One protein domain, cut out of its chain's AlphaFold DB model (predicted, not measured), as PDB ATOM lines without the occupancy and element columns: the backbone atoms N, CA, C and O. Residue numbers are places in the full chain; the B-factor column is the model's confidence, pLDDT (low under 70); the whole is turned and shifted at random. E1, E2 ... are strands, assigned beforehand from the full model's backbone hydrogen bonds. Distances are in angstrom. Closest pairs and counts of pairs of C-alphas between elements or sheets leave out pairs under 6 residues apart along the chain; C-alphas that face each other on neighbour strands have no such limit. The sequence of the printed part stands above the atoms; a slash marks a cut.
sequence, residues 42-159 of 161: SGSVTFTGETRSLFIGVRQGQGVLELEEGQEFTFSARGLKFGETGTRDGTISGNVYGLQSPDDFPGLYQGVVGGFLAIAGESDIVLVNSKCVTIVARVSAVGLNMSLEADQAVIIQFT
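AT A GLANCE: This is residues 42 to 159 of the 161 residues of an uncharacterized protein of Ruegeria atlantica (UniProt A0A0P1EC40). The printed part is a closed barrel of eight strands, with the longer strands E1 to E4 and the shorter E5 to E8 all in one antiparallel ring. Round the ring run E1, E2, E3, E8, E5, E6, E7, E4 and back to E1. The 118 printed residues hold no named helix and eight named strands, E1 to E8 in order along the chain, and the class is all strand. The whole is compact, with a radius of gyration of the C-alphas of 13.5 A and spans of 39 by 31 by 27 A.

HOW THE PARTS SIT: Start at E1, residues 42 to 51, and E2, residues 58 to 67, a hairpin in which N 46 and O 64 are 3.0 A apart, within hydrogen-bond range. E2 and E3, residues 72 to 80, form a hairpin with N 63 and O 75 at 2.8 A. On the other side of E1 look for E4, residues 90 to 97, antiparallel to it at 155 degrees, with N 47 and O 92 at 2.8 A. E5, residues 107 to 112, and E6, residues 125 to 129, form a hairpin at 137 degrees, with N 110 and O 128 at 2.9 A. E6 and E7, residues 134 to 139, form a hairpin with N 127 and O 135 at 2.9 A. E7 is also the antiparallel neighbour of E4, with N 95 and O 136 at 2.9 A. E8, residues 153 to 158, has E3 on one side, with N 78 and O 155 at 2.8 A, and E5 on the other side, with N 109 and O 154 at 2.8 A. E1 E2 E3 and E5 E6 E7 are meanders, each strand the antiparallel neighbour of the one before. E1 to E4, E4 to E7 and E5 to E8 are Greek keys, four strands in a row, three of them a meander and the first the antiparallel neighbour of the fourth. E1 and E5, for instance, are apart.

IN THESE COORDINATES: Find C-alpha 42 at (-49.711, -20.849, -7.739); from there E1 runs 28.6 A to C-alpha 51. E2 spans 27.8 A, E3 26.0 A and E4 22.4 A. E8 ends at C-alpha 158, at (-51.816, -37.201, -4.879).

THE WHOLE: The C-alphas farthest apart are those of Phe 55 and Glu 69, 41.5 A. The printed part has no cut. Look for the long links at residues 113 to 124 and 140 to 152. The mean pLDDT of the printed part is 78.5, and residues 49 to 59, 80 to 90 and 139 to 151 are under 70.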
ATOM      1  N   SER A  42     -48.874 -19.903  -6.990       96.06
ATOM      2  CA  SER A  42     -49.711 -20.849  -7.739       96.06
ATOM      3  C   SER A  42     -50.823 -21.458  -6.890       96.06
ATOM      4  O   SER A  42     -51.761 -22.046  -7.422       96.06
ATOM      5  N   GLY A  43     -50.728 -21.343  -5.566       95.31
ATOM      6  CA  GLY A  43     -51.748 -21.854  -4.665       95.31
ATOM      7  C   GLY A  43     -51.285 -21.926  -3.219       95.31
ATOM      8  O   GLY A  43     -50.260 -21.355  -2.828       95.31
ATOM      9  N   SER A  44     -52.033 -22.676  -2.424       95.25
ATOM     10  CA  SER A  44     -51.736 -22.936  -1.023       95.25
ATOM     11  C   SER A  44     -51.826 -24.422  -0.704       95.25
ATOM     12  O   SER A  44     -52.466 -25.203  -1.404       95.25
ATOM     13  N   VAL A  45     -51.134 -24.830   0.354       92.25
ATOM     14  CA  VAL A  45     -51.187 -26.193   0.871       92.25
ATOM     15  C   VAL A  45     -51.489 -26.179   2.352       92.25
ATOM     16  O   VAL A  45     -50.918 -25.398   3.116       92.25
ATOM     17  N   THR A  46     -52.334 -27.114   2.765       88.88
ATOM     18  CA  THR A  46     -52.522 -27.463   4.172       88.88
ATOM     19  C   THR A  46     -52.184 -28.930   4.356       88.88
ATOM     20  O   THR A  46     -52.712 -29.787   3.656       88.88
ATOM     21  N   PHE A  47     -51.298 -29.223   5.300       81.56
ATOM     22  CA  PHE A  47     -50.822 -30.560   5.620       81.56
ATOM     23  C   PHE A  47     -51.085 -30.881   7.086       81.56
ATOM     24  O   PHE A  47     -50.770 -30.087   7.969       81.56
ATOM     25  N   THR A  48     -51.576 -32.087   7.344       78.06
ATOM     26  CA  THR A  48     -51.707 -32.658   8.680       78.06
ATOM     27  C   THR A  48     -50.833 -33.903   8.763       78.06
ATOM     28  O   THR A  48     -51.062 -34.901   8.073       78.06
ATOM     29  N   GLY A  49     -49.799 -33.827   9.601       67.88
ATOM     30  CA  GLY A  49     -48.873 -34.928   9.844       67.88
ATOM     31  C   GLY A  49     -49.331 -35.801  11.003       67.88
ATOM     32  O   GLY A  49     -49.579 -35.283  12.088       67.88
ATOM     33  N   GLU A  50     -49.355 -37.117  10.789       64.25
ATOM     34  CA  GLU A  50     -49.507 -38.118  11.846       64.25
ATOM     35  C   GLU A  50     -48.186 -38.887  11.988       64.25
ATOM     36  O   GLU A  50     -47.657 -39.461  11.030       64.25
ATOM     37  N   THR A  51     -47.631 -38.960  13.197       56.56
ATOM     38  CA  THR A  51     -46.447 -39.806  13.422       56.56
ATOM     39  C   THR A  51     -46.892 -41.226  13.762       56.56
ATOM     40  O   THR A  51     -47.320 -41.499  14.880       56.56
ATOM     41  N   ARG A  52     -46.785 -42.151  12.799       49.50
ATOM     42  CA  ARG A  52     -47.166 -43.568  12.960       49.50
ATOM     43  C   ARG A  52     -45.951 -44.496  13.055       49.50
ATOM     44  O   ARG A  52     -45.786 -45.352  12.196       49.50
ATOM     45  N   SER A  53     -45.074 -44.330  14.052       47.12
ATOM     46  CA  SER A  53     -44.034 -45.328  14.385       47.12
ATOM     47  C   SER A  53     -43.204 -44.902  15.601       47.12
ATOM     48  O   SER A  53     -42.607 -43.831  15.605       47.12
ATOM     49  N   LEU A  54     -43.127 -45.764  16.619       48.50
ATOM     50  CA  LEU A  54     -42.294 -45.565  17.815       48.50
ATOM     51  C   LEU A  54     -40.836 -46.049  17.638       48.50
ATOM     52  O   LEU A  54     -40.056 -45.919  18.574       48.50
ATOM     53  N   PHE A  55     -40.451 -46.602  16.475       41.53
ATOM     54  CA  PHE A  55     -39.140 -47.267  16.305       41.53
ATOM     55  C   PHE A  55     -38.378 -46.950  15.004       41.53
ATOM     56  O   PHE A  55     -37.156 -47.045  14.980       41.53
ATOM     57  N   ILE A  56     -39.059 -46.544  13.932       51.94
ATOM     58  CA  ILE A  56     -38.450 -46.091  12.666       51.94
ATOM     59  C   ILE A  56     -39.148 -44.783  12.294       51.94
ATOM     60  O   ILE A  56     -40.333 -44.820  11.974       51.94
ATOM     61  N   GLY A  57     -38.459 -43.646  12.406       51.22
ATOM     62  CA  GLY A  57     -39.006 -42.280  12.339       51.22
ATOM     63  C   GLY A  57     -39.561 -41.838  10.976       51.22
ATOM     64  O   GLY A  57     -39.216 -40.777  10.468       51.22
ATOM     65  N   VAL A  58     -40.428 -42.632  10.355       54.34
ATOM     66  CA  VAL A  58     -41.128 -42.245   9.129       54.34
ATOM     67  C   VAL A  58     -42.276 -41.315   9.500       54.34
ATOM     68  O   VAL A  58     -43.193 -41.704  10.229       54.34
ATOM     69  N   ARG A  59     -42.238 -40.085   8.981       69.00
ATOM     70  CA  ARG A  59     -43.346 -39.133   9.093       69.00
ATOM     71  C   ARG A  59     -44.227 -39.276   7.862       69.00
ATOM     72  O   ARG A  59     -43.732 -39.238   6.737       69.00
ATOM     73  N   GLN A  60     -45.519 -39.462   8.087       76.81
ATOM     74  CA  GLN A  60     -46.519 -39.536   7.032       76.81
ATOM     75  C   GLN A  60     -47.593 -38.502   7.338       76.81
ATOM     76  O   GLN A  60     -47.833 -38.158   8.494       76.81
ATOM     77  N   GLY A  61     -48.253 -37.996   6.317       80.19
ATOM     78  CA  GLY A  61     -49.423 -37.171   6.532       80.19
ATOM     79  C   GLY A  61     -50.184 -36.951   5.253       80.19
ATOM     80  O   GLY A  61     -49.755 -37.366   4.174       80.19
ATOM     81  N   GLN A  62     -51.325 -36.309   5.410       86.94
ATOM     82  CA  GLN A  62     -52.248 -36.010   4.332       86.94
ATOM     83  C   GLN A  62     -52.411 -34.503   4.238       86.94
ATOM     84  O   GLN A  62     -52.295 -33.796   5.239       86.94
ATOM     85  N   GLY A  63     -52.668 -34.011   3.040       89.44
ATOM     86  CA  GLY A  63     -52.878 -32.599   2.808       89.44
ATOM     87  C   GLY A  63     -53.774 -32.334   1.618       89.44
ATOM     88  O   GLY A  63     -54.178 -33.251   0.901       89.44
ATOM     89  N   VAL A  64     -54.074 -31.057   1.438       94.44
ATOM     90  CA  VAL A  64     -54.826 -30.525   0.307       94.44
ATOM     91  C   VAL A  64     -53.990 -29.420  -0.317       94.44
ATOM     92  O   VAL A  64     -53.477 -28.554   0.396       94.44
ATOM     93  N   LEU A  65     -53.803 -29.509  -1.630       94.94
ATOM     94  CA  LEU A  65     -53.325 -28.436  -2.489       94.94
ATOM     95  C   LEU A  65     -54.552 -27.713  -3.032       94.94
ATOM     96  O   LEU A  65     -55.384 -28.344  -3.670       94.94
ATOM     97  N   GLU A  66     -54.629 -26.413  -2.813       96.31
ATOM     98  CA  GLU A  66     -55.632 -25.532  -3.402       96.31
ATOM     99  C   GLU A  66     -54.921 -24.609  -4.393       96.31
ATOM    100  O   GLU A  66     -54.029 -23.852  -4.003       96.31
ATOM    101  N   LEU A  67     -55.264 -24.701  -5.676       95.00
ATOM    102  CA  LEU A  67     -54.721 -23.817  -6.708       95.00
ATOM    103  C   LEU A  67     -55.376 -22.438  -6.651       95.00
ATOM    104  O   LEU A  67     -56.506 -22.305  -6.187       95.00
ATOM    105  N   GLU A  68     -54.716 -21.415  -7.195       90.62
ATOM    106  CA  GLU A  68     -55.317 -20.076  -7.310       90.62
ATOM    107  C   GLU A  68     -56.622 -20.073  -8.125       90.62
ATOM    108  O   GLU A  68     -57.497 -19.242  -7.879       90.62
ATOM    109  N   GLU A  69     -56.809 -21.026  -9.048       88.75
ATOM    110  CA  GLU A  69     -58.070 -21.184  -9.781       88.75
ATOM    111  C   GLU A  69     -59.185 -21.886  -8.975       88.75
ATOM    112  O   GLU A  69     -60.280 -22.089  -9.501       88.75
ATOM    113  N   GLY A  70     -58.930 -22.268  -7.717       89.75
ATOM    114  CA  GLY A  70     -59.895 -22.902  -6.808       89.75
ATOM    115  C   GLY A  70     -60.043 -24.418  -6.972       89.75
ATOM    116  O   GLY A  70     -60.986 -25.008  -6.449       89.75
ATOM    117  N   GLN A  71     -59.147 -25.062  -7.724       94.00
ATOM    118  CA  GLN A  71     -59.107 -26.523  -7.838       94.00
ATOM    119  C   GLN A  71     -58.375 -27.125  -6.639       94.00
ATOM    120  O   GLN A  71     -57.281 -26.677  -6.292       94.00
ATOM    121  N   GLU A  72     -58.950 -28.172  -6.052       94.75
ATOM    122  CA  GLU A  72     -58.385 -28.854  -4.890       94.75
ATOM    123  C   GLU A  72     -57.874 -30.254  -5.244       94.75
ATOM    124  O   GLU A  72     -58.561 -31.038  -5.902       94.75
ATOM    125  N   PHE A  73     -56.681 -30.589  -4.751       94.44
ATOM    126  CA  PHE A  73     -56.064 -31.901  -4.904       94.44
ATOM    127  C   PHE A  73     -55.608 -32.435  -3.550       94.44
ATOM    128  O   PHE A  73     -54.743 -31.865  -2.881       94.44
ATOM    129  N   THR A  74     -56.154 -33.576  -3.150       94.88
ATOM    130  CA  THR A  74     -55.705 -34.301  -1.962       94.88
ATOM    131  C   THR A  74     -54.368 -34.974  -2.232       94.88
ATOM    132  O   THR A  74     -54.157 -35.566  -3.288       94.88
ATOM    133  N   PHE A  75     -53.447 -34.925  -1.273       92.44
ATOM    134  CA  PHE A  75     -52.138 -35.564  -1.380       92.44
ATOM    135  C   PHE A  75     -51.697 -36.221  -0.076       92.44
ATOM    136  O   PHE A  75     -52.194 -35.932   1.010       92.44
ATOM    137  N   SER A  76     -50.735 -37.127  -0.187       90.94
ATOM    138  CA  SER A  76     -49.987 -37.714   0.911       90.94
ATOM    139  C   SER A  76     -48.530 -37.294   0.802       90.94
ATOM    140  O   SER A  76     -47.960 -37.231  -0.288       90.94
ATOM    141  N   ALA A  77     -47.917 -36.997   1.944       87.38
ATOM    142  CA  ALA A  77     -46.496 -36.703   2.032       87.38
ATOM    143  C   ALA A  77     -45.814 -37.703   2.964       87.38
ATOM    144  O   ALA A  77     -46.327 -38.029   4.038       87.38
ATOM    145  N   ARG A  78     -44.647 -38.195   2.550       84.50
ATOM    146  CA  ARG A  78     -43.820 -39.138   3.308       84.50
ATOM    147  C   ARG A  78     -42.395 -38.615   3.393       84.50
ATOM    148  O   ARG A  78     -41.729 -38.476   2.372       84.50
ATOM    149  N   GLY A  79     -41.936 -38.339   4.607       76.19
ATOM    150  CA  GLY A  79     -40.574 -37.892   4.893       76.19
ATOM    151  C   GLY A  79     -39.807 -38.918   5.721       76.19
ATOM    152  O   GLY A  79     -40.374 -39.588   6.593       76.19
ATOM    153  N   LEU A  80     -38.504 -39.028   5.465       59.66
ATOM    154  CA  LEU A  80     -37.590 -39.816   6.291       59.66
ATOM    155  C   LEU A  80     -37.057 -38.922   7.415       59.66
ATOM    156  O   LEU A  80     -36.316 -37.982   7.145       59.66
ATOM    157  N   LYS A  81     -37.396 -39.209   8.678       60.22
ATOM    158  CA  LYS A  81     -36.642 -38.682   9.821       60.22
ATOM    159  C   LYS A  81     -35.845 -39.796  10.485       60.22
ATOM    160  O   LYS A  81     -36.352 -40.871  10.801       60.22
ATOM    161  N   PHE A  82     -34.584 -39.499  10.765       37.34
ATOM    162  CA  PHE A  82     -33.776 -40.279  11.687       37.34
ATOM    163  C   PHE A  82     -34.038 -39.761  13.111       37.34
ATOM    164  O   PHE A  82     -33.721 -38.620  13.422       37.34
ATOM    165  N   GLY A  83     -34.626 -40.593  13.979       41.75
ATOM    166  CA  GLY A  83     -34.401 -40.484  15.428       41.75
ATOM    167  C   GLY A  83     -35.321 -39.615  16.299       41.75
ATOM    168  O   GLY A  83     -34.913 -39.308  17.414       41.75
ATOM    169  N   GLU A  84     -36.543 -39.252  15.898       43.59
ATOM    170  CA  GLU A  84     -37.505 -38.636  16.839       43.59
ATOM    171  C   GLU A  84     -38.592 -39.626  17.273       43.59
ATOM    172  O   GLU A  84     -39.388 -40.097  16.462       43.59
ATOM    173  N   THR A  85     -38.632 -39.924  18.573       44.72
ATOM    174  CA  THR A  85     -39.640 -40.779  19.209       44.72
ATOM    175  C   THR A  85     -40.794 -39.918  19.736       44.72
ATOM    176  O   THR A  85     -40.579 -39.055  20.586       44.72
ATOM    177  N   GLY A  86     -42.023 -40.155  19.267       49.44
ATOM    178  CA  GLY A  86     -43.243 -39.570  19.846       49.44
ATOM    179  C   GLY A  86     -44.351 -39.273  18.833       49.44
ATOM    180  O   GLY A  86     -44.078 -38.953  17.680       49.44
ATOM    181  N   THR A  87     -45.610 -39.349  19.273       45.34
ATOM    182  CA  THR A  87     -46.773 -38.919  18.485       45.34
ATOM    183  C   THR A  87     -46.917 -37.411  18.609       45.34
ATOM    184  O   THR A  87     -47.119 -36.892  19.707       45.34
ATOM    185  N   ARG A  88     -46.768 -36.691  17.499       57.53
ATOM    186  CA  ARG A  88     -47.056 -35.260  17.443       57.53
ATOM    187  C   ARG A  88     -47.928 -35.002  16.231       57.53
ATOM    188  O   ARG A  88     -47.451 -35.146  15.106       57.53
ATOM    189  N   ASP A  89     -49.171 -34.631  16.496       59.94
ATOM    190  CA  ASP A  89     -50.089 -34.154  15.475       59.94
ATOM    191  C   ASP A  89     -49.804 -32.671  15.257       59.94
ATOM    192  O   ASP A  89     -49.674 -31.889  16.204       59.94
ATOM    193  N   GLY A  90     -49.615 -32.293  14.001       65.31
ATOM    194  CA  GLY A  90     -49.280 -30.930  13.632       65.31
ATOM    195  C   GLY A  90     -49.885 -30.581  12.292       65.31
ATOM    196  O   GLY A  90     -49.737 -31.339  11.332       65.31
ATOM    197  N   THR A  91     -50.527 -29.420  12.242       72.81
ATOM    198  CA  THR A  91     -50.959 -28.807  10.991       72.81
ATOM    199  C   THR A  91     -49.884 -27.829  10.529       72.81
ATOM    200  O   THR A  91     -49.368 -27.026  11.310       72.81
ATOM    201  N   ILE A  92     -49.518 -27.932   9.259       77.75
ATOM    202  CA  ILE A  92     -48.583 -27.053   8.565       77.75
ATOM    203  C   ILE A  92     -49.360 -26.439   7.410       77.75
ATOM    204  O   ILE A  92     -49.999 -27.163   6.651       77.75
ATOM    205  N   SER A  93     -49.302 -25.122   7.268       86.31
ATOM    206  CA  SER A  93     -49.858 -24.431   6.109       86.31
ATOM    207  C   SER A  93     -48.774 -23.627   5.404       86.31
ATOM    208  O   SER A  93     -47.783 -23.206   6.012       86.31
ATOM    209  N   GLY A  94     -48.927 -23.456   4.099       90.50
ATOM    210  CA  GLY A  94     -47.939 -22.780   3.277       90.50
ATOM    211  C   GLY A  94     -48.462 -22.414   1.903       90.50
ATOM    212  O   GLY A  94     -49.567 -22.783   1.519       90.50
ATOM    213  N   ASN A  95     -47.621 -21.704   1.166       95.31
ATOM    214  CA  ASN A  95     -47.884 -21.293  -0.203       95.31
ATOM    215  C   ASN A  95     -47.067 -22.153  -1.167       95.31
ATOM    216  O   ASN A  95     -45.934 -22.542  -0.860       95.31
ATOM    217  N   VAL A  96     -47.640 -22.413  -2.338       95.50
ATOM    218  CA  VAL A  96     -47.002 -23.131  -3.444       95.50
ATOM    219  C   VAL A  96     -46.712 -22.150  -4.563       95.50
ATOM    220  O   VAL A  96     -47.564 -21.339  -4.917       95.50
ATOM    221  N   TYR A  97     -45.510 -22.242  -5.120       95.38
ATOM    222  CA  TYR A  97     -45.024 -21.357  -6.166       95.38
ATOM    223  C   TYR A  97     -44.431 -22.148  -7.329       95.38
ATOM    224  O   TYR A  97     -43.884 -23.237  -7.134       95.38
ATOM    225  N   GLY A  98     -44.463 -21.555  -8.521       93.75
ATOM    226  CA  GLY A  98     -43.816 -22.087  -9.721       93.75
ATOM    227  C   GLY A  98     -44.478 -23.344 -10.288       93.75
ATOM    228  O   GLY A  98     -43.825 -24.099 -11.004       93.75
ATOM    229  N   LEU A  99     -45.749 -23.588  -9.963       94.81
ATOM    230  CA  LEU A  99     -46.505 -24.722 -10.480       94.81
ATOM    231  C   LEU A  99     -47.066 -24.376 -11.868       94.81
ATOM    232  O   LEU A  99     -47.916 -23.501 -11.988       94.81
ATOM    233  N   GLN A 100     -46.584 -25.049 -12.915       92.62
ATOM    234  CA  GLN A 100     -47.060 -24.833 -14.293       92.62
ATOM    235  C   GLN A 100     -48.256 -25.726 -14.641       92.62
ATOM    236  O   GLN A 100     -49.127 -25.337 -15.415       92.62
ATOM    237  N   SER A 101     -48.284 -26.931 -14.073       93.19
ATOM    238  CA  SER A 101     -49.364 -27.907 -14.189       93.19
ATOM    239  C   SER A 101     -49.605 -28.574 -12.831       93.19
ATOM    240  O   SER A 101     -48.637 -28.778 -12.092       93.19
ATOM    241  N   PRO A 102     -50.840 -28.998 -12.494       92.69
ATOM    242  CA  PRO A 102     -51.098 -29.807 -11.298       92.69
ATOM    243  C   PRO A 102     -50.185 -31.042 -11.196       92.69
ATOM    244  O   PRO A 102     -49.732 -31.394 -10.108       92.69
ATOM    245  N   ASP A 103     -49.819 -31.645 -12.333       94.25
ATOM    246  CA  ASP A 103     -48.930 -32.816 -12.421       94.25
ATOM    247  C   ASP A 103     -47.460 -32.514 -12.068       94.25
ATOM    248  O   ASP A 103     -46.618 -33.418 -11.962       94.25
ATOM    249  N   ASP A 104     -47.112 -31.241 -11.892       95.31
ATOM    250  CA  ASP A 104     -45.794 -30.824 -11.422       95.31
ATOM    251  C   ASP A 104     -45.675 -30.836  -9.904       95.31
ATOM    252  O   ASP A 104     -44.558 -30.817  -9.384       95.31
ATOM    253  N   PHE A 105     -46.801 -30.937  -9.195       95.50
ATOM    254  CA  PHE A 105     -46.822 -30.952  -7.743       95.50
ATOM    255  C   PHE A 105     -46.320 -32.277  -7.146       95.50
ATOM    256  O   PHE A 105     -45.491 -32.216  -6.235       95.50
ATOM    257  N   PRO A 106     -46.727 -33.474  -7.617       95.56
ATOM    258  CA  PRO A 106     -46.207 -34.731  -7.088       95.56
ATOM    259  C   PRO A 106     -44.724 -34.926  -7.408       95.56
ATOM    260  O   PRO A 106     -44.254 -34.632  -8.507       95.56
ATOM    261  N   GLY A 107     -43.977 -35.497  -6.464       93.69
ATOM    262  CA  GLY A 107     -42.569 -35.816  -6.669       93.69
ATOM    263  C   GLY A 107     -41.735 -35.810  -5.396       93.69
ATOM    264  O   GLY A 107     -42.248 -35.795  -4.276       93.69
ATOM    265  N   LEU A 108     -40.419 -35.851  -5.593       92.00
ATOM    266  CA  LEU A 108     -39.431 -35.709  -4.531       92.00
ATOM    267  C   LEU A 108     -39.133 -34.224  -4.311       92.00
ATOM    268  O   LEU A 108     -38.698 -33.535  -5.234       92.00
ATOM    269  N   TYR A 109     -39.323 -33.771  -3.080       91.25
ATOM    270  CA  TYR A 109     -38.940 -32.450  -2.614       91.25
ATOM    271  C   TYR A 109     -37.727 -32.550  -1.703       91.25
ATOM    272  O   TYR A 109     -37.662 -33.426  -0.839       91.25
ATOM    273  N   GLN A 110     -36.799 -31.619  -1.871       88.75
ATOM    274  CA  GLN A 110     -35.630 -31.450  -1.024       88.75
ATOM    275  C   GLN A 110     -35.816 -30.204  -0.159       88.75
ATOM    276  O   GLN A 110     -36.276 -29.171  -0.653       88.75
ATOM    277  N   GLY A 111     -35.467 -30.298   1.123       86.44
ATOM    278  CA  GLY A 111     -35.339 -29.127   1.982       86.44
ATOM    279  C   GLY A 111     -34.280 -28.175   1.440       86.44
ATOM    280  O   GLY A 111     -33.251 -28.603   0.929       86.44
ATOM    281  N   VAL A 112     -34.502 -26.875   1.572       83.00
ATOM    282  CA  VAL A 112     -33.456 -25.865   1.382       83.00
ATOM    283  C   VAL A 112     -33.527 -24.850   2.514       83.00
ATOM    284  O   VAL A 112     -34.549 -24.714   3.187       83.00
ATOM    285  N   VAL A 113     -32.417 -24.158   2.763       77.56
ATOM    286  CA  VAL A 113     -32.335 -23.170   3.844       77.56
ATOM    287  C   VAL A 113     -33.223 -21.964   3.514       77.56
ATOM    288  O   VAL A 113     -33.102 -21.374   2.437       77.56
ATOM    289  N   GLY A 114     -34.106 -21.595   4.449       71.44
ATOM    290  CA  GLY A 114     -34.918 -20.378   4.368       71.44
ATOM    291  C   GLY A 114     -34.043 -19.128   4.209       71.44
ATOM    292  O   GLY A 114     -32.955 -19.048   4.774       71.44
ATOM    293  N   GLY A 115     -34.487 -18.167   3.398       70.19
ATOM    294  CA  GLY A 115     -33.706 -16.979   3.028       70.19
ATOM    295  C   GLY A 115     -32.872 -17.109   1.745       70.19
ATOM    296  O   GLY A 115     -32.375 -16.099   1.255       70.19
ATOM    297  N   PHE A 116     -32.753 -18.305   1.149       72.00
ATOM    298  CA  PHE A 116     -32.180 -18.450  -0.204       72.00
ATOM    299  C   PHE A 116     -33.135 -17.968  -1.308       72.00
ATOM    300  O   PHE A 116     -32.701 -17.557  -2.379       72.00
ATOM    301  N   LEU A 117     -34.442 -18.010  -1.045       80.06
ATOM    302  CA  LEU A 117     -35.470 -17.499  -1.945       80.06
ATOM    303  C   LEU A 117     -35.985 -16.165  -1.419       80.06
ATOM    304  O   LEU A 117     -36.330 -16.064  -0.243       80.06
ATOM    305  N   ALA A 118     -36.140 -15.176  -2.301       84.69
ATOM    306  CA  ALA A 118     -36.606 -13.834  -1.932       84.69
ATOM    307  C   ALA A 118     -38.026 -13.814  -1.320       84.69
ATOM    308  O   ALA A 118     -38.444 -12.811  -0.743       84.69
ATOM    309  N   ILE A 119     -38.776 -14.910  -1.468       85.00
ATOM    310  CA  ILE A 119     -40.131 -15.107  -0.934       85.00
ATOM    311  C   ILE A 119     -40.166 -15.809   0.435       85.00
ATOM    312  O   ILE A 119     -41.229 -15.852   1.048       85.00
ATOM    313  N   ALA A 120     -39.046 -16.368   0.908       85.25
ATOM    314  CA  ALA A 120     -38.978 -17.156   2.138       85.25
ATOM    315  C   ALA A 120     -38.202 -16.417   3.236       85.25
ATOM    316  O   ALA A 120     -37.099 -15.924   3.008       85.25
ATOM    317  N   GLY A 121     -38.756 -16.379   4.447       83.94
ATOM    318  CA  GLY A 121     -38.057 -15.905   5.637       83.94
ATOM    319  C   GLY A 121     -37.041 -16.919   6.171       83.94
ATOM    320  O   GLY A 121     -37.060 -18.097   5.818       83.94
ATOM    321  N   GLU A 122     -36.169 -16.470   7.078       78.88
ATOM    322  CA  GLU A 122     -35.114 -17.301   7.689       78.88
ATOM    323  C   GLU A 122     -35.660 -18.511   8.468       78.88
ATOM    324  O   GLU A 122     -34.988 -19.532   8.587       78.88
ATOM    325  N   SER A 123     -36.877 -18.400   9.008       78.19
ATOM    326  CA  SER A 123     -37.535 -19.445   9.800       78.19
ATOM    327  C   SER A 123     -38.579 -20.250   9.028       78.19
ATOM    328  O   SER A 123     -39.217 -21.129   9.613       78.19
ATOM    329  N   ASP A 124     -38.781 -19.953   7.743       83.38
ATOM    330  CA  ASP A 124     -39.738 -20.686   6.927       83.38
ATOM    331  C   ASP A 124     -39.140 -22.024   6.472       83.38
ATOM    332  O   ASP A 124     -37.942 -22.159   6.213       83.38
ATOM    333  N   ILE A 125     -40.002 -23.030   6.362       84.38
ATOM    334  CA  ILE A 125     -39.653 -24.321   5.778       84.38
ATOM    335  C   ILE A 125     -39.778 -24.178   4.268       84.38
ATOM    336  O   ILE A 125     -40.864 -23.885   3.769       84.38
ATOM    337  N   VAL A 126     -38.688 -24.427   3.550       88.25
ATOM    338  CA  VAL A 126     -38.671 -24.368   2.089       88.25
ATOM    339  C   VAL A 126     -38.392 -25.753   1.527       88.25
ATOM    340  O   VAL A 126     -37.394 -26.388   1.865       88.25
ATOM    341  N   LEU A 127     -39.288 -26.216   0.664       90.38
ATOM    342  CA  LEU A 127     -39.177 -27.473  -0.063       90.38
ATOM    343  C   LEU A 127     -39.187 -27.179  -1.560       90.38
ATOM    344  O   LEU A 127     -40.080 -26.479  -2.032       90.38
ATOM    345  N   VAL A 128     -38.242 -27.741  -2.308       91.38
ATOM    346  CA  VAL A 128     -38.158 -27.573  -3.767       91.38
ATOM    347  C   VAL A 128     -38.064 -28.922  -4.470       91.38
ATOM    348  O   VAL A 128     -37.344 -29.812  -4.015       91.38
ATOM    349  N   ASN A 129     -38.790 -29.092  -5.575       93.06
ATOM    350  CA  ASN A 129     -38.668 -30.279  -6.424       93.06
ATOM    351  C   ASN A 129     -37.804 -30.025  -7.675       93.06
ATOM    352  O   ASN A 129     -37.408 -28.901  -7.982       93.06
ATOM    353  N   SER A 130     -37.531 -31.081  -8.445       91.19
ATOM    354  CA  SER A 130     -36.760 -30.996  -9.699       91.19
ATOM    355  C   SER A 130     -37.408 -30.144 -10.797       91.19
ATOM    356  O   SER A 130     -36.753 -29.838 -11.787       91.19
ATOM    357  N   LYS A 131     -38.692 -29.807 -10.652       93.75
ATOM    358  CA  LYS A 131     -39.474 -28.996 -11.592       93.75
ATOM    359  C   LYS A 131     -39.572 -27.529 -11.147       93.75
ATOM    360  O   LYS A 131     -40.328 -26.770 -11.737       93.75
ATOM    361  N   CYS A 132     -38.814 -27.129 -10.122       92.50
ATOM    362  CA  CYS A 132     -38.832 -25.789  -9.533       92.50
ATOM    363  C   CYS A 132     -40.152 -25.380  -8.872       92.50
ATOM    364  O   CYS A 132     -40.350 -24.200  -8.570       92.50
ATOM    365  N   VAL A 133     -41.007 -26.355  -8.553       95.25
ATOM    366  CA  VAL A 133     -42.143 -26.132  -7.662       95.25
ATOM    367  C   VAL A 133     -41.598 -25.970  -6.253       95.25
ATOM    368  O   VAL A 133     -40.845 -26.815  -5.761       95.25
ATOM    369  N   THR A 134     -41.973 -24.865  -5.623       94.12
ATOM    370  CA  THR A 134     -41.484 -24.474  -4.304       94.12
ATOM    371  C   THR A 134     -42.648 -24.396  -3.334       94.12
ATOM    372  O   THR A 134     -43.636 -23.718  -3.600       94.12
ATOM    373  N   ILE A 135     -42.511 -25.040  -2.181       93.12
ATOM    374  CA  ILE A 135     -43.437 -24.914  -1.058       93.12
ATOM    375  C   ILE A 135     -42.727 -24.115   0.029       93.12
ATOM    376  O   ILE A 135     -41.680 -24.538   0.520       93.12
ATOM    377  N   VAL A 136     -43.304 -22.975   0.406       91.88
ATOM    378  CA  VAL A 136     -42.854 -22.171   1.549       91.88
ATOM    379  C   VAL A 136     -43.917 -22.280   2.627       91.88
ATOM    380  O   VAL A 136     -45.036 -21.793   2.459       91.88
ATOM    381  N   ALA A 137     -43.586 -22.955   3.722       87.62
ATOM    382  CA  ALA A 137     -44.534 -23.297   4.767       87.62
ATOM    383  C   ALA A 137     -44.094 -22.799   6.140       87.62
ATOM    384  O   ALA A 137     -42.903 -22.714   6.454       87.62
ATOM    385  N   ARG A 138     -45.086 -22.532   6.991       78.69
ATOM    386  CA  ARG A 138     -44.881 -22.173   8.391       78.69
ATOM    387  C   ARG A 138     -45.647 -23.130   9.289       78.69
ATOM    388  O   ARG A 138     -46.804 -23.469   9.053       78.69
ATOM    389  N   VAL A 139     -44.990 -23.558  10.357       68.44
ATOM    390  CA  VAL A 139     -45.611 -24.406  11.372       68.44
ATOM    391  C   VAL A 139     -46.464 -23.523  12.278       68.44
ATOM    392  O   VAL A 139     -45.950 -22.602  12.906       68.44
ATOM    393  N   SER A 140     -47.766 -23.791  12.351       60.31
ATOM    394  CA  SER A 140     -48.725 -22.987  13.127       60.31
ATOM    395  C   SER A 140     -49.065 -23.577  14.504       60.31
ATOM    396  O   SER A 140     -49.865 -23.012  15.246       60.31
ATOM    397  N   ALA A 141     -48.431 -24.682  14.900       57.41
ATOM    398  CA  ALA A 141     -48.715 -25.357  16.162       57.41
ATOM    399  C   ALA A 141     -47.823 -24.883  17.326       57.41
ATOM    400  O   ALA A 141     -46.591 -24.924  17.261       57.41
ATOM    401  N   VAL A 142     -48.460 -24.514  18.440       45.91
ATOM    402  CA  VAL A 142     -47.795 -24.181  19.709       45.91
ATOM    403  C   VAL A 142     -47.055 -25.421  20.234       45.91
ATOM    404  O   VAL A 142     -47.680 -26.393  20.645       45.91
ATOM    405  N   GLY A 143     -45.716 -25.397  20.209       48.41
ATOM    406  CA  GLY A 143     -44.858 -26.483  20.716       48.41
ATOM    407  C   GLY A 143     -44.170 -27.352  19.652       48.41
ATOM    408  O   GLY A 143     -43.482 -28.318  20.002       48.41
ATOM    409  N   LEU A 144     -44.309 -27.021  18.363       52.91
ATOM    410  CA  LEU A 144     -43.620 -27.699  17.264       52.91
ATOM    411  C   LEU A 144     -42.444 -26.867  16.734       52.91
ATOM    412  O   LEU A 144     -42.615 -25.976  15.914       52.91
ATOM    413  N   ASN A 145     -41.228 -27.223  17.154       54.50
ATOM    414  CA  ASN A 145     -40.005 -26.836  16.449       54.50
ATOM    415  C   ASN A 145     -39.759 -27.871  15.343       54.50
ATOM    416  O   ASN A 145     -39.090 -28.875  15.581       54.50
ATOM    417  N   MET A 146     -40.364 -27.699  14.165       56.62
ATOM    418  CA  MET A 146     -39.984 -28.508  13.002       56.62
ATOM    419  C   MET A 146     -38.992 -27.709  12.166       56.62
ATOM    420  O   MET A 146     -39.375 -26.736  11.529       56.62
ATOM    421  N   SER A 147     -37.726 -28.119  12.173       57.81
ATOM    422  CA  SER A 147     -36.772 -27.723  11.142       57.81
ATOM    423  C   SER A 147     -36.665 -28.845  10.111       57.81
ATOM    424  O   SER A 147     -36.563 -30.028  10.459       57.81
ATOM    425  N   LEU A 148     -36.731 -28.460   8.840       63.75
ATOM    426  CA  LEU A 148     -36.280 -29.269   7.715       63.75
ATOM    427  C   LEU A 148     -34.910 -28.720   7.336       63.75
ATOM    428  O   LEU A 148     -34.775 -27.553   6.979       63.75
ATOM    429  N   GLU A 149     -33.888 -29.548   7.499       64.38
ATOM    430  CA  GLU A 149     -32.543 -29.223   7.036       64.38
ATOM    431  C   GLU A 149     -32.456 -29.461   5.530       64.38
ATOM    432  O   GLU A 149     -33.230 -30.245   4.973       64.38
ATOM    433  N   ALA A 150     -31.485 -28.822   4.876       60.38
ATOM    434  CA  ALA A 150     -31.327 -28.921   3.429       60.38
ATOM    435  C   ALA A 150     -31.125 -30.366   2.921       60.38
ATOM    436  O   ALA A 150     -31.424 -30.671   1.774       60.38
ATOM    437  N   ASP A 151     -30.687 -31.283   3.786       64.44
ATOM    438  CA  ASP A 151     -30.437 -32.686   3.437       64.44
ATOM    439  C   ASP A 151     -31.672 -33.594   3.591       64.44
ATOM    440  O   ASP A 151     -31.650 -34.758   3.188       64.44
ATOM    441  N   GLN A 152     -32.782 -33.086   4.131       77.25
ATOM    442  CA  GLN A 152     -33.993 -33.876   4.353       77.25
ATOM    443  C   GLN A 152     -34.930 -33.827   3.137       77.25
ATOM    444  O   GLN A 152     -35.264 -32.754   2.636       77.25
ATOM    445  N   ALA A 153     -35.395 -34.999   2.694       83.94
ATOM    446  CA  ALA A 153     -36.282 -35.131   1.542       83.94
ATOM    447  C   ALA A 153     -37.683 -35.641   1.919       83.94
ATOM    448  O   ALA A 153     -37.855 -36.459   2.832       83.94
ATOM    449  N   VAL A 154     -38.686 -35.174   1.175       86.81
ATOM    450  CA  VAL A 154     -40.100 -35.531   1.327       86.81
ATOM    451  C   VAL A 154     -40.653 -35.961  -0.026       86.81
ATOM    452  O   VAL A 154     -40.491 -35.269  -1.024       86.81
ATOM    453  N   ILE A 155     -41.324 -37.107  -0.072       91.06
ATOM    454  CA  ILE A 155     -42.033 -37.581  -1.262       91.06
ATOM    455  C   ILE A 155     -43.500 -37.188  -1.131       91.06
ATOM    456  O   ILE A 155     -44.143 -37.576  -0.156       91.06
ATOM    457  N   ILE A 156     -44.026 -36.470  -2.120       93.00
ATOM    458  CA  ILE A 156     -45.426 -36.045  -2.206       93.00
ATOM    459  C   ILE A 156     -46.111 -36.760  -3.371       93.00
ATOM    460  O   ILE A 156     -45.547 -36.860  -4.461       93.00
ATOM    461  N   GLN A 157     -47.318 -37.275  -3.141       94.12
ATOM    462  CA  GLN A 157     -48.139 -37.970  -4.137       94.12
ATOM    463  C   GLN A 157     -49.606 -37.600  -3.941       94.12
ATOM    464  O   GLN A 157     -50.048 -37.548  -2.798       94.12
ATOM    465  N   PHE A 158     -50.369 -37.381  -5.012       94.50
ATOM    466  CA  PHE A 158     -51.816 -37.201  -4.879       94.50
ATOM    467  C   PHE A 158     -52.490 -38.464  -4.315       94.50
ATOM    468  O   PHE A 158     -52.044 -39.586  -4.552       94.50
ATOM    469  N   THR A 159     -53.544 -38.258  -3.529       86.88
ATOM    470  CA  THR A 159     -54.335 -39.287  -2.849       86.88
ATOM    471  C   THR A 159     -55.763 -39.173  -3.368       86.88
ATOM    472  O   THR A 159     -56.600 -38.532  -2.741       86.88
TER     473      THR A 159